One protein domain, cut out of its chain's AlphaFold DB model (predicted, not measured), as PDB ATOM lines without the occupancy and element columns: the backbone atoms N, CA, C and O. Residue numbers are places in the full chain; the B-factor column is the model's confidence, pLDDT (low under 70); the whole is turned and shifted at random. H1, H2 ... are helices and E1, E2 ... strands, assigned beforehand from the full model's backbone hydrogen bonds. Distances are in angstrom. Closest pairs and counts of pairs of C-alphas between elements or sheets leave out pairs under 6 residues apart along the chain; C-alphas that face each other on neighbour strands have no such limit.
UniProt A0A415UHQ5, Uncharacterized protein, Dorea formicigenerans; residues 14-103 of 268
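Overview. This is residues 14 to 103 of the 268 residues of an uncharacterized protein of Dorea formicigenerans (UniProt A0A415UHQ5). A small three-stranded sheet is sandwiched between helices, with the single helix H4 on one face and H1 and H2 on the other, making three layers. H1, H2 and H3 form a crossed cluster, and H3 only grazes the sheet. The printed part has 90 residues with four named helices and three named strands, in the order H1 H2 H3 E1 H4 E2 E3; the class is mixed, helices and strands. The mixed sheet runs E1 E2 E3. The whole is compact, with a radius of gyration of the C-alphas of 12.7 A and spans of 37 by 33 by 21 A.

Along the chain. E3, residues 95 to 102, is 21.1 A long and ends at C-alpha 102 (140.363, 152.440, 186.996). E2 is residues 83 to 89, 19.3 A, and E1 residues 62 to 64, 6.7 A. H1, residues 14 to 24, 15.3 A, begins at C-alpha 14 (143.291, 143.782, 174.945). H2 is residues 33 to 42, 14.3 A; H3 residues 49 to 58, 14.3 A; H4 residues 67 to 76, 14.4 A.

Arrangement. E2 and E3 form an antiparallel hairpin, with N 86 and O 99 2.8 A apart. E1 and E2 are parallel, with N 62 and O 85 at 2.8 A; E1, H4, E2 is a strand-helix-strand unit, parallel neighbour strands joined through a helix, with a right-handed crossover. H4 runs along the strands at a height over the sheet of 9.2 A. On the opposite face H1 runs across E3, 8.8 A high; the C-alphas of Leu 21 and Trp 99 are their closest, 5.6 A. H1 and H2 touch, about perpendicular at 78 degrees, closest at C-alphas Ile 20 and Ile 36, 6.6 A. Every O i to N i+4 pair is within hydrogen-bond range in H1, H2, H3 and H4.

Size, cuts and confidence. The farthest C-alphas, Gly 44 and Glu 68, are 37.6 A apart. The printed part has no cut and no long link. Residues 78 to 80 have pLDDT under 70.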
ATOM      1  N   ASP A  14     143.368 143.483 173.511       88.44
ATOM      2  CA  ASP A  14     143.291 143.782 174.945       88.44
ATOM      3  C   ASP A  14     142.904 145.251 175.174       88.44
ATOM      4  O   ASP A  14     142.075 145.539 176.031       88.44
ATOM      5  N   ASP A  15     143.433 146.178 174.371       85.56
ATOM      6  CA  ASP A  15     143.049 147.595 174.401       85.56
ATOM      7  C   ASP A  15     141.585 147.791 174.000       85.56
ATOM      8  O   ASP A  15     140.889 148.624 174.573       85.56
ATOM      9  N   ILE A  16     141.094 146.997 173.044       88.69
ATOM     10  CA  ILE A  16     139.691 147.028 172.615       88.69
ATOM     11  C   ILE A  16     138.775 146.524 173.733       88.69
ATOM     12  O   ILE A  16     137.784 147.181 174.047       88.69
ATOM     13  N   ILE A  17     139.106 145.392 174.362       91.69
ATOM     14  CA  ILE A  17     138.312 144.850 175.474       91.69
ATOM     15  C   ILE A  17     138.320 145.825 176.659       91.69
ATOM     16  O   ILE A  17     137.264 146.088 177.233       91.69
ATOM     17  N   ARG A  18     139.478 146.413 176.982       90.31
ATOM     18  CA  ARG A  18     139.624 147.441 178.022       90.31
ATOM     19  C   ARG A  18     138.764 148.673 177.742       90.31
ATOM     20  O   ARG A  18     138.011 149.081 178.620       90.31
ATOM     21  N   ASP A  19     138.819 149.225 176.529       87.94
ATOM     22  CA  ASP A  19     137.986 150.367 176.122       87.94
ATOM     23  C   ASP A  19     136.488 150.046 176.274       87.94
ATOM     24  O   ASP A  19     135.716 150.881 176.747       87.94
ATOM     25  N   ILE A  20     136.071 148.829 175.904       91.44
ATOM     26  CA  ILE A  20     134.675 148.389 176.019       91.44
ATOM     27  C   ILE A  20     134.246 148.274 177.486       91.44
ATOM     28  O   ILE A  20     133.167 148.754 177.835       91.44
ATOM     29  N   LEU A  21     135.063 147.653 178.341       92.56
ATOM     30  CA  LEU A  21     134.766 147.561 179.772       92.56
ATOM     31  C   LEU A  21     134.690 148.962 180.385       92.56
ATOM     32  O   LEU A  21     133.696 149.293 181.025       92.56
ATOM     33  N   ARG A  22     135.666 149.825 180.101       87.75
ATOM     34  CA  ARG A  22     135.680 151.208 180.590       87.75
ATOM     35  C   ARG A  22     134.431 151.990 180.193       87.75
ATOM     36  O   ARG A  22     133.899 152.759 180.981       87.75
ATOM     37  N   GLU A  23     133.973 151.833 178.955       86.69
ATOM     38  CA  GLU A  23     132.873 152.643 178.431       86.69
ATOM     39  C   GLU A  23     131.486 152.102 178.808       86.69
ATOM     40  O   GLU A  23     130.539 152.880 178.951       86.69
ATOM     41  N   TYR A  24     131.334 150.784 178.942       90.44
ATOM     42  CA  TYR A  24     130.012 150.156 179.006       90.44
ATOM     43  C   TYR A  24     129.754 149.314 180.247       90.44
ATOM     44  O   TYR A  24     128.658 148.766 180.344       90.44
ATOM     45  N   SER A  25     130.713 149.189 181.163       93.00
ATOM     46  CA  SER A  25     130.548 148.375 182.366       93.00
ATOM     47  C   SER A  25     130.746 149.179 183.644       93.00
ATOM     48  O   SER A  25     131.538 150.116 183.688       93.00
ATOM     49  N   SER A  26     130.022 148.785 184.686       91.00
ATOM     50  CA  SER A  26     130.231 149.221 186.066       91.00
ATOM     51  C   SER A  26     129.940 148.055 187.011       91.00
ATOM     52  O   SER A  26     129.469 147.000 186.571       91.00
ATOM     53  N   ARG A  27     130.182 148.236 188.309       91.50
ATOM     54  CA  ARG A  27     129.829 147.245 189.338       91.50
ATOM     55  C   ARG A  27     128.335 146.902 189.324       91.50
ATOM     56  O   ARG A  27     127.954 145.735 189.462       91.50
ATOM     57  N   GLU A  28     127.496 147.917 189.145       91.69
ATOM     58  CA  GLU A  28     126.035 147.813 189.090       91.69
ATOM     59  C   GLU A  28     125.583 147.209 187.758       91.69
ATOM     60  O   GLU A  28     124.637 146.426 187.722       91.69
ATOM     61  N   ASN A  29     126.298 147.532 186.675       92.94
ATOM     62  CA  ASN A  29     125.977 147.118 185.312       92.94
ATOM     63  C   ASN A  29     127.148 146.364 184.654       92.94
ATOM     64  O   ASN A  29     127.769 146.878 183.716       92.94
ATOM     65  N   PRO A  30     127.479 145.141 185.109       95.12
ATOM     66  CA  PRO A  30     128.510 144.333 184.474       95.12
ATOM     67  C   PRO A  30     128.025 143.823 183.112       95.12
ATOM     68  O   PRO A  30     126.859 143.461 182.940       95.12
ATOM     69  N   ILE A  31     128.921 143.743 182.130       96.62
ATOM     70  CA  ILE A  31     128.561 143.364 180.757       96.62
ATOM     71  C   ILE A  31     128.915 141.913 180.449       96.62
ATOM     72  O   ILE A  31     129.929 141.385 180.891       96.62
ATOM     73  N   SER A  32     128.086 141.240 179.652       95.69
ATOM     74  CA  SER A  32     128.334 139.850 179.258       95.69
ATOM     75  C   SER A  32     129.426 139.728 178.186       95.69
ATOM     76  O   SER A  32     129.658 140.656 177.411       95.69
ATOM     77  N   ALA A  33     130.031 138.540 178.053       94.31
ATOM     78  CA  ALA A  33     130.985 138.257 176.970       94.31
ATOM     79  C   ALA A  33     130.368 138.499 175.585       94.31
ATOM     80  O   ALA A  33     131.052 138.970 174.687       94.31
ATOM     81  N   LYS A  34     129.070 138.205 175.421       94.31
ATOM     82  CA  LYS A  34     128.345 138.485 174.178       94.31
ATOM     83  C   LYS A  34     128.297 139.990 173.898       94.31
ATOM     84  O   LYS A  34     128.646 140.399 172.806       94.31
ATOM     85  N   SER A  35     127.964 140.805 174.900       94.12
ATOM     86  CA  SER A  35     127.953 142.269 174.759       94.12
ATOM     87  C   SER A  35     129.333 142.826 174.383       94.12
ATOM     88  O   SER A  35     129.422 143.746 173.574       94.12
ATOM     89  N   ILE A  36     130.412 142.247 174.923       94.69
ATOM     90  CA  ILE A  36     131.788 142.620 174.556       94.69
ATOM     91  C   ILE A  36     132.068 142.301 173.080       94.69
ATOM     92  O   ILE A  36     132.576 143.162 172.367       94.69
ATOM     93  N   ILE A  37     131.701 141.102 172.616       94.81
ATOM     94  CA  ILE A  37     131.857 140.679 171.213       94.81
ATOM     95  C   ILE A  37     131.054 141.597 170.286       94.81
ATOM     96  O   ILE A  37     131.634 142.224 169.405       94.81
ATOM     97  N   ASP A  38     129.759 141.777 170.558       94.56
ATOM     98  CA  ASP A  38     128.861 142.599 169.739       94.56
ATOM     99  C   ASP A  38     129.370 144.054 169.627       94.56
ATOM    100  O   ASP A  38     129.230 144.709 168.591       94.56
ATOM    101  N   LYS A  39     129.959 144.602 170.700       93.88
ATOM    102  CA  LYS A  39     130.533 145.959 170.705       93.88
ATOM    103  C   LYS A  39     131.853 146.047 169.948       93.88
ATOM    104  O   LYS A  39     132.086 147.059 169.289       93.88
ATOM    105  N   ALA A  40     132.697 145.025 170.033       91.56
ATOM    106  CA  ALA A  40     133.939 144.963 169.273       91.56
ATOM    107  C   ALA A  40     133.665 144.833 167.767       91.56
ATOM    108  O   ALA A  40     134.250 145.580 166.983       91.56
ATOM    109  N   GLU A  41     132.706 143.988 167.375       92.44
ATOM    110  CA  GLU A  41     132.283 143.814 165.981       92.44
ATOM    111  C   GLU A  41     131.718 145.114 165.402       92.44
ATOM    112  O   GLU A  41     132.124 145.546 164.325       92.44
ATOM    113  N   LYS A  42     130.872 145.827 166.163       90.38
ATOM    114  CA  LYS A  42     130.415 147.184 165.798       90.38
ATOM    115  C   LYS A  42     131.561 148.189 165.656       90.38
ATOM    116  O   LYS A  42     131.431 149.166 164.924       90.38
ATOM    117  N   GLY A  43     132.664 147.968 166.366       83.06
ATOM    118  CA  GLY A  43     133.903 148.734 166.249       83.06
ATOM    119  C   GLY A  43     134.812 148.295 165.097       83.06
ATOM    120  O   GLY A  43     135.890 148.868 164.952       83.06
ATOM    121  N   GLY A  44     134.402 147.303 164.296       86.62
ATOM    122  CA  GLY A  44     135.161 146.764 163.168       86.62
ATOM    123  C   GLY A  44     136.220 145.732 163.558       86.62
ATOM    124  O   GLY A  44     137.173 145.534 162.811       86.62
ATOM    125  N   THR A  45     136.121 145.111 164.738       87.06
ATOM    126  CA  THR A  45     137.057 144.068 165.182       87.06
ATOM    127  C   THR A  45     136.317 142.818 165.634       87.06
ATOM    128  O   THR A  45     135.566 142.847 166.605       87.06
ATOM    129  N   GLU A  46     136.590 141.694 164.982       88.69
ATOM    130  CA  GLU A  46     136.073 140.394 165.405       88.69
ATOM    131  C   GLU A  46     136.925 139.825 166.546       88.69
ATOM    132  O   GLU A  46     138.131 139.597 166.405       88.69
ATOM    133  N   ILE A  47     136.297 139.580 167.697       89.88
ATOM    134  CA  ILE A  47     136.932 138.925 168.843       89.88
ATOM    135  C   ILE A  47     136.099 137.726 169.290       89.88
ATOM    136  O   ILE A  47     134.884 137.794 169.428       89.88
ATOM    137  N   GLY A  48     136.766 136.606 169.561       89.81
ATOM    138  CA  GLY A  48     136.120 135.417 170.111       89.81
ATOM    139  C   GLY A  48     136.122 135.393 171.642       89.81
ATOM    140  O   GLY A  48     136.944 136.037 172.299       89.81
ATOM    141  N   ARG A  49     135.284 134.534 172.237       90.56
ATOM    142  CA  ARG A  49     135.281 134.277 173.696       90.56
ATOM    143  C   ARG A  49     136.649 133.847 174.234       90.56
ATOM    144  O   ARG A  49     137.004 134.202 175.355       90.56
ATOM    145  N   THR A  50     137.430 133.115 173.441       92.25
ATOM    146  CA  THR A  50     138.791 132.687 173.800       92.25
ATOM    147  C   THR A  50     139.734 133.875 173.991       92.25
ATOM    148  O   THR A  50     140.571 133.850 174.890       92.25
ATOM    149  N   VAL A  51     139.565 134.941 173.201       91.88
ATOM    150  CA  VAL A  51     140.354 136.176 173.326       91.88
ATOM    151  C   VAL A  51     140.022 136.876 174.641       91.88
ATOM    152  O   VAL A  51     140.939 137.225 175.379       91.88
ATOM    153  N   ILE A  52     138.731 136.983 174.977       92.94
ATOM    154  CA  ILE A  52     138.262 137.557 176.250       92.94
ATOM    155  C   ILE A  52     138.807 136.754 177.436       92.94
ATOM    156  O   ILE A  52     139.369 137.329 178.360       92.94
ATOM    157  N   LYS A  53     138.721 135.419 177.396       92.56
ATOM    158  CA  LYS A  53     139.287 134.562 178.451       92.56
ATOM    159  C   LYS A  53     140.802 134.746 178.582       92.56
ATOM    160  O   LYS A  53     141.318 134.843 179.690       92.56
ATOM    161  N   GLY A  54     141.513 134.831 177.458       93.56
ATOM    162  CA  GLY A  54     142.947 135.111 177.443       93.56
ATOM    163  C   GLY A  54     143.288 136.473 178.056       93.56
ATOM    164  O   GLY A  54     144.253 136.564 178.810       93.56
ATOM    165  N   PHE A  55     142.491 137.502 177.765       93.81
ATOM    166  CA  PHE A  55     142.619 138.836 178.349       93.81
ATOM    167  C   PHE A  55     142.415 138.810 179.869       93.81
ATOM    168  O   PHE A  55     143.300 139.243 180.597       93.81
ATOM    169  N   LEU A  56     141.317 138.219 180.352       93.69
ATOM    170  CA  LEU A  56     141.020 138.110 181.788       93.69
ATOM    171  C   LEU A  56     142.142 137.393 182.551       93.69
ATOM    172  O   LEU A  56     142.560 137.856 183.607       93.69
ATOM    173  N   ASN A  57     142.685 136.314 181.980       92.50
ATOM    174  CA  ASN A  57     143.804 135.585 182.577       92.50
ATOM    175  C   ASN A  57     145.091 136.425 182.622       92.50
ATOM    176  O   ASN A  57     145.795 136.407 183.628       92.50
ATOM    177  N   ARG A  58     145.416 137.160 181.545       91.88
ATOM    178  CA  ARG A  58     146.603 138.039 181.504       91.88
ATOM    179  C   ARG A  58     146.499 139.187 182.501       91.88
ATOM    180  O   ARG A  58     147.492 139.524 183.137       91.88
ATOM    181  N   MET A  59     145.305 139.759 182.626       89.56
ATOM    182  CA  MET A  59     145.009 140.876 183.520       89.56
ATOM    183  C   MET A  59     144.752 140.443 184.965       89.56
ATOM    184  O   MET A  59     144.554 141.308 185.807       89.56
ATOM    185  N   LYS A  60     144.767 139.129 185.248       90.94
ATOM    186  CA  LYS A  60     144.474 138.545 186.564       90.94
ATOM    187  C   LYS A  60     143.145 139.053 187.128       90.94
ATOM    188  O   LYS A  60     143.094 139.595 188.221       90.94
ATOM    189  N   ALA A  61     142.084 138.910 186.334       92.62
ATOM    190  CA  ALA A  61     140.765 139.376 186.729       92.62
ATOM    191  C   ALA A  61     140.290 138.696 188.024       92.62
ATOM    192  O   ALA A  61     140.391 137.476 188.159       92.62
ATOM    193  N   GLU A  62     139.747 139.496 188.932       94.12
ATOM    194  CA  GLU A  62     139.286 139.076 190.249       94.12
ATOM    195  C   GLU A  62     137.832 138.610 190.185       94.12
ATOM    196  O   GLU A  62     136.973 139.251 189.569       94.12
ATOM    197  N   GLU A  63     137.538 137.476 190.810       95.31
ATOM    198  CA  GLU A  63     136.185 136.926 190.858       95.31
ATOM    199  C   GLU A  63     135.518 137.285 192.182       95.31
ATOM    200  O   GLU A  63     136.135 137.194 193.238       95.31
ATOM    201  N   TYR A  64     134.243 137.661 192.128       95.25
ATOM    202  CA  TYR A  64     133.458 137.938 193.327       95.25
ATOM    203  C   TYR A  64     131.988 137.597 193.095       95.25
ATOM    204  O   TYR A  64     131.491 137.656 191.963       95.25
ATOM    205  N   GLN A  65     131.284 137.252 194.161       93.56
ATOM    206  CA  GLN A  65     129.868 136.909 194.154       93.56
ATOM    207  C   GLN A  65     129.031 137.940 194.912       93.56
ATOM    208  O   GLN A  65     127.940 138.284 194.447       93.56
ATOM    209  N   THR A  66     129.527 138.444 196.045       91.56
ATOM    210  CA  THR A  66     128.816 139.444 196.857       91.56
ATOM    211  C   THR A  66     129.478 140.814 196.797       91.56
ATOM    212  O   THR A  66     130.657 140.960 196.480       91.56
ATOM    213  N   ASP A  67     128.698 141.847 197.092       91.25
ATOM    214  CA  ASP A  67     129.204 143.213 197.099       91.25
ATOM    215  C   ASP A  67     130.287 143.414 198.178       91.25
ATOM    216  O   ASP A  67     131.269 144.108 197.930       91.25
ATOM    217  N   GLU A  68     130.200 142.710 199.304       93.25
ATOM    218  CA  GLU A  68     131.215 142.736 200.361       93.25
ATOM    219  C   GLU A  68     132.558 142.148 199.900       93.25
ATOM    220  O   GLU A  68     133.606 142.734 200.171       93.25
ATOM    221  N   GLU A  69     132.545 141.034 199.158       93.38
ATOM    222  CA  GLU A  69     133.761 140.445 198.574       93.38
ATOM    223  C   GLU A  69     134.432 141.417 197.596       93.38
ATOM    224  O   GLU A  69     135.653 141.584 197.607       93.38
ATOM    225  N   CYS A  70     133.630 142.110 196.783       91.69
ATOM    226  CA  CYS A  70     134.120 143.151 195.886       91.69
ATOM    227  C   CYS A  70     134.805 144.287 196.658       91.69
ATOM    228  O   CYS A  70     135.896 144.721 196.285       91.69
ATOM    229  N   ASP A  71     134.183 144.763 197.736       91.50
ATOM    230  CA  ASP A  71     134.739 145.838 198.558       91.50
ATOM    231  C   ASP A  71     136.032 145.409 199.262       91.50
ATOM    232  O   ASP A  71     136.952 146.214 199.415       91.50
ATOM    233  N   GLU A  72     136.153 144.141 199.658       92.38
ATOM    234  CA  GLU A  72     137.409 143.599 200.174       92.38
ATOM    235  C   GLU A  72     138.526 143.575 199.132       92.38
ATOM    236  O   GLU A  72     139.666 143.905 199.467       92.38
ATOM    237  N   ILE A  73     138.221 143.196 197.890       90.38
ATOM    238  CA  ILE A  73     139.195 143.215 196.791       90.38
ATOM    239  C   ILE A  73     139.673 144.650 196.554       90.38
ATOM    240  O   ILE A  73     140.876 144.903 196.528       90.38
ATOM    241  N   ILE A  74     138.741 145.606 196.477       88.62
ATOM    242  CA  ILE A  74     139.056 147.031 196.304       88.62
ATOM    243  C   ILE A  74     139.934 147.543 197.456       88.62
ATOM    244  O   ILE A  74     140.916 148.238 197.214       88.62
ATOM    245  N   LYS A  75     139.641 147.164 198.706       87.06
ATOM    246  CA  LYS A  75     140.449 147.549 199.879       87.06
ATOM    247  C   LYS A  75     141.853 146.943 199.881       87.06
ATOM    248  O   LYS A  75     142.777 147.569 200.391       87.06
ATOM    249  N   LYS A  76     142.008 145.715 199.377       85.19
ATOM    250  CA  LYS A  76     143.304 145.017 199.282       85.19
ATOM    251  C   LYS A  76     144.134 145.497 198.093       85.19
ATOM    252  O   LYS A  76     145.331 145.200 198.043       85.19
ATOM    253  N   CYS A  77     143.512 146.208 197.159       77.75
ATOM    254  CA  CYS A  77     144.180 146.699 195.975       77.75
ATOM    255  C   CYS A  77     145.346 147.624 196.336       77.75
ATOM    256  O   CYS A  77     145.254 148.505 197.195       77.75
ATOM    257  N   ARG A  78     146.478 147.385 195.678       64.94
ATOM    258  CA  ARG A  78     147.710 148.134 195.882       64.94
ATOM    259  C   ARG A  78     147.738 149.329 194.931       64.94
ATOM    260  O   ARG A  78     147.363 149.218 193.768       64.94
ATOM    261  N   GLY A  79     148.221 150.476 195.409       62.81
ATOM    262  CA  GLY A  79     148.269 151.721 194.627       62.81
ATOM    263  C   GLY A  79     149.193 151.705 193.396       62.81
ATOM    264  O   GLY A  79     149.351 152.736 192.750       62.81
ATOM    265  N   ASP A  80     149.839 150.579 193.088       68.19
ATOM    266  CA  ASP A  80     150.653 150.347 191.893       68.19
ATOM    267  C   ASP A  80     149.893 149.634 190.757       68.19
ATOM    268  O   ASP A  80     150.408 149.548 189.636       68.19
ATOM    269  N   GLU A  81     148.670 149.158 190.997       73.69
ATOM    270  CA  GLU A  81     147.812 148.595 189.953       73.69
ATOM    271  C   GLU A  81     147.174 149.716 189.120       73.69
ATOM    272  O   GLU A  81     146.712 150.719 189.646       73.69
ATOM    273  N   ARG A  82     147.149 149.584 187.789       76.31
ATOM    274  CA  ARG A  82     146.546 150.602 186.902       76.31
ATOM    275  C   ARG A  82     145.016 150.549 186.916       76.31
ATOM    276  O   ARG A  82     144.343 151.573 186.805       76.31
ATOM    277  N   GLU A  83     144.495 149.337 186.949       86.94
ATOM    278  CA  GLU A  83     143.083 149.007 186.828       86.94
ATOM    279  C   GLU A  83     142.864 147.626 187.443       86.94
ATOM    280  O   GLU A  83     143.773 146.793 187.428       86.94
ATOM    281  N   ILE A  84     141.649 147.373 187.918       90.19
ATOM    282  CA  ILE A  84     141.206 146.051 188.356       90.19
ATOM    283  C   ILE A  84     140.097 145.600 187.421       90.19
ATOM    284  O   ILE A  84     139.167 146.356 187.133       90.19
ATOM    285  N   ILE A  85     140.187 144.360 186.954       93.56
ATOM    286  CA  ILE A  85     139.142 143.739 186.144       93.56
ATOM    287  C   ILE A  85     138.409 142.735 187.008       93.56
ATOM    288  O   ILE A  85     139.034 141.888 187.633       93.56
ATOM    289  N   PHE A  86     137.088 142.805 186.995       95.38
ATOM    290  CA  PHE A  86     136.240 141.986 187.834       95.38
ATOM    291  C   PHE A  86     135.363 141.043 187.014       95.38
ATOM    292  O   PHE A  86     134.841 141.395 185.950       95.38
ATOM    293  N   ILE A  87     135.144 139.849 187.558       96.69
ATOM    294  CA  ILE A  87     134.203 138.846 187.070       96.69
ATOM    295  C   ILE A  87     133.113 138.668 188.128       96.69
ATOM    296  O   ILE A  87     133.317 137.980 189.129       96.69
ATOM    297  N   LYS A  88     131.927 139.239 187.889       96.06
ATOM    298  CA  LYS A  88     130.781 139.069 188.791       96.06
ATOM    299  C   LYS A  88     130.176 137.681 188.603       96.06
ATOM    300  O   LYS A  88     129.749 137.324 187.496       96.06
ATOM    301  N   LYS A  89     130.110 136.901 189.674       95.75
ATOM    302  CA  LYS A  89     129.482 135.577 189.730       95.75
ATOM    303  C   LYS A  89     128.096 135.679 190.360       95.75
ATOM    304  O   LYS A  89     127.849 136.501 191.230       95.75
ATOM    305  N   GLY A  90     127.173 134.854 189.886       90.62
ATOM    306  CA  GLY A  90     125.897 134.615 190.552       90.62
ATOM    307  C   GLY A  90     126.010 133.485 191.565       90.62
ATOM    308  O   GLY A  90     127.032 132.804 191.626       90.62
ATOM    309  N   GLN A  91     124.919 133.224 192.286       83.75
ATOM    310  CA  GLN A  91     124.861 132.225 193.364       83.75
ATOM    311  C   GLN A  91     125.304 130.808 192.957       83.75
ATOM    312  O   GLN A  91     125.780 130.047 193.788       83.75
ATOM    313  N   ASN A  92     125.216 130.473 191.666       85.00
ATOM    314  CA  ASN A  92     125.575 129.154 191.140       85.00
ATOM    315  C   ASN A  92     126.991 129.121 190.525       85.00
ATOM    316  O   ASN A  92     127.277 128.262 189.692       85.00
ATOM    317  N   GLY A  93     127.837 130.124 190.790       84.25
ATOM    318  CA  GLY A  93     129.153 130.285 190.153       84.25
ATOM    319  C   GLY A  93     129.098 130.697 188.672       84.25
ATOM    320  O   GLY A  93     130.128 130.889 188.019       84.25
ATOM    321  N   ARG A  94     127.895 130.875 188.107       90.81
ATOM    322  CA  ARG A  94     127.710 131.361 186.733       90.81
ATOM    323  C   ARG A  94     128.176 132.811 186.633       90.81
ATOM    324  O   ARG A  94     127.781 133.647 187.434       90.81
ATOM    325  N   THR A  95     128.956 133.130 185.603       93.62
ATOM    326  CA  THR A  95     129.352 134.520 185.329       93.62
ATOM    327  C   THR A  95     128.143 135.348 184.894       93.62
ATOM    328  O   THR A  95     127.496 135.027 183.895       93.62
ATOM    329  N   ILE A  96     127.854 136.404 185.655       93.06
ATOM    330  CA  ILE A  96     126.837 137.417 185.356       93.06
ATOM    331  C   ILE A  96     127.394 138.386 184.312       93.06
ATOM    332  O   ILE A  96     126.747 138.658 183.302       93.06
ATOM    333  N   GLY A  97     128.627 138.847 184.514       95.19
ATOM    334  CA  GLY A  97     129.298 139.743 183.587       95.19
ATOM    335  C   GLY A  97     130.664 140.184 184.087       95.19
ATOM    336  O   GLY A  97     131.150 139.729 185.121       95.19
ATOM    337  N   TYR A  98     131.260 141.082 183.320       96.75
ATOM    338  CA  TYR A  98     132.588 141.630 183.526       96.75
ATOM    339  C   TYR A  98     132.483 143.135 183.695       96.75
ATOM    340  O   TYR A  98     131.669 143.775 183.021       96.75
ATOM    341  N   TRP A  99     133.321 143.693 184.554       95.56
ATOM    342  CA  TRP A  99     133.495 145.134 184.625       95.56
ATOM    343  C   TRP A  99     134.915 145.500 185.036       95.56
ATOM    344  O   TRP A  99     135.719 144.623 185.348       95.56
ATOM    345  N   MET A 100     135.249 146.783 184.961       92.12
ATOM    346  CA  MET A 100     136.582 147.275 185.280       92.12
ATOM    347  C   MET A 100     136.503 148.538 186.128       92.12
ATOM    348  O   MET A 100     135.645 149.388 185.897       92.12
ATOM    349  N   MET A 101     137.434 148.661 187.068       88.06
ATOM    350  CA  MET A 101     137.672 149.866 187.850       88.06
ATOM    351  C   MET A 101     139.039 150.437 187.484       88.06
ATOM    352  O   MET A 101     140.037 149.718 187.516       88.06
ATOM    353  N   GLU A 102     139.095 151.719 187.140       85.12
ATOM    354  CA  GLU A 102     140.363 152.440 186.996       85.12
ATOM    355  C   GLU A 102     140.765 153.079 188.322       85.12
ATOM    356  O   GLU A 102     139.898 153.492 189.089       85.12
ATOM    357  N   MET A 103     142.071 153.218 188.566       81.69
ATOM    358  CA  MET A 103     142.540 153.929 189.765       81.69
ATOM    359  C   MET A 103     142.376 155.438 189.686       81.69
ATOM    360  O   MET A 103     142.278 156.090 190.717       81.69
TER     361      MET A 103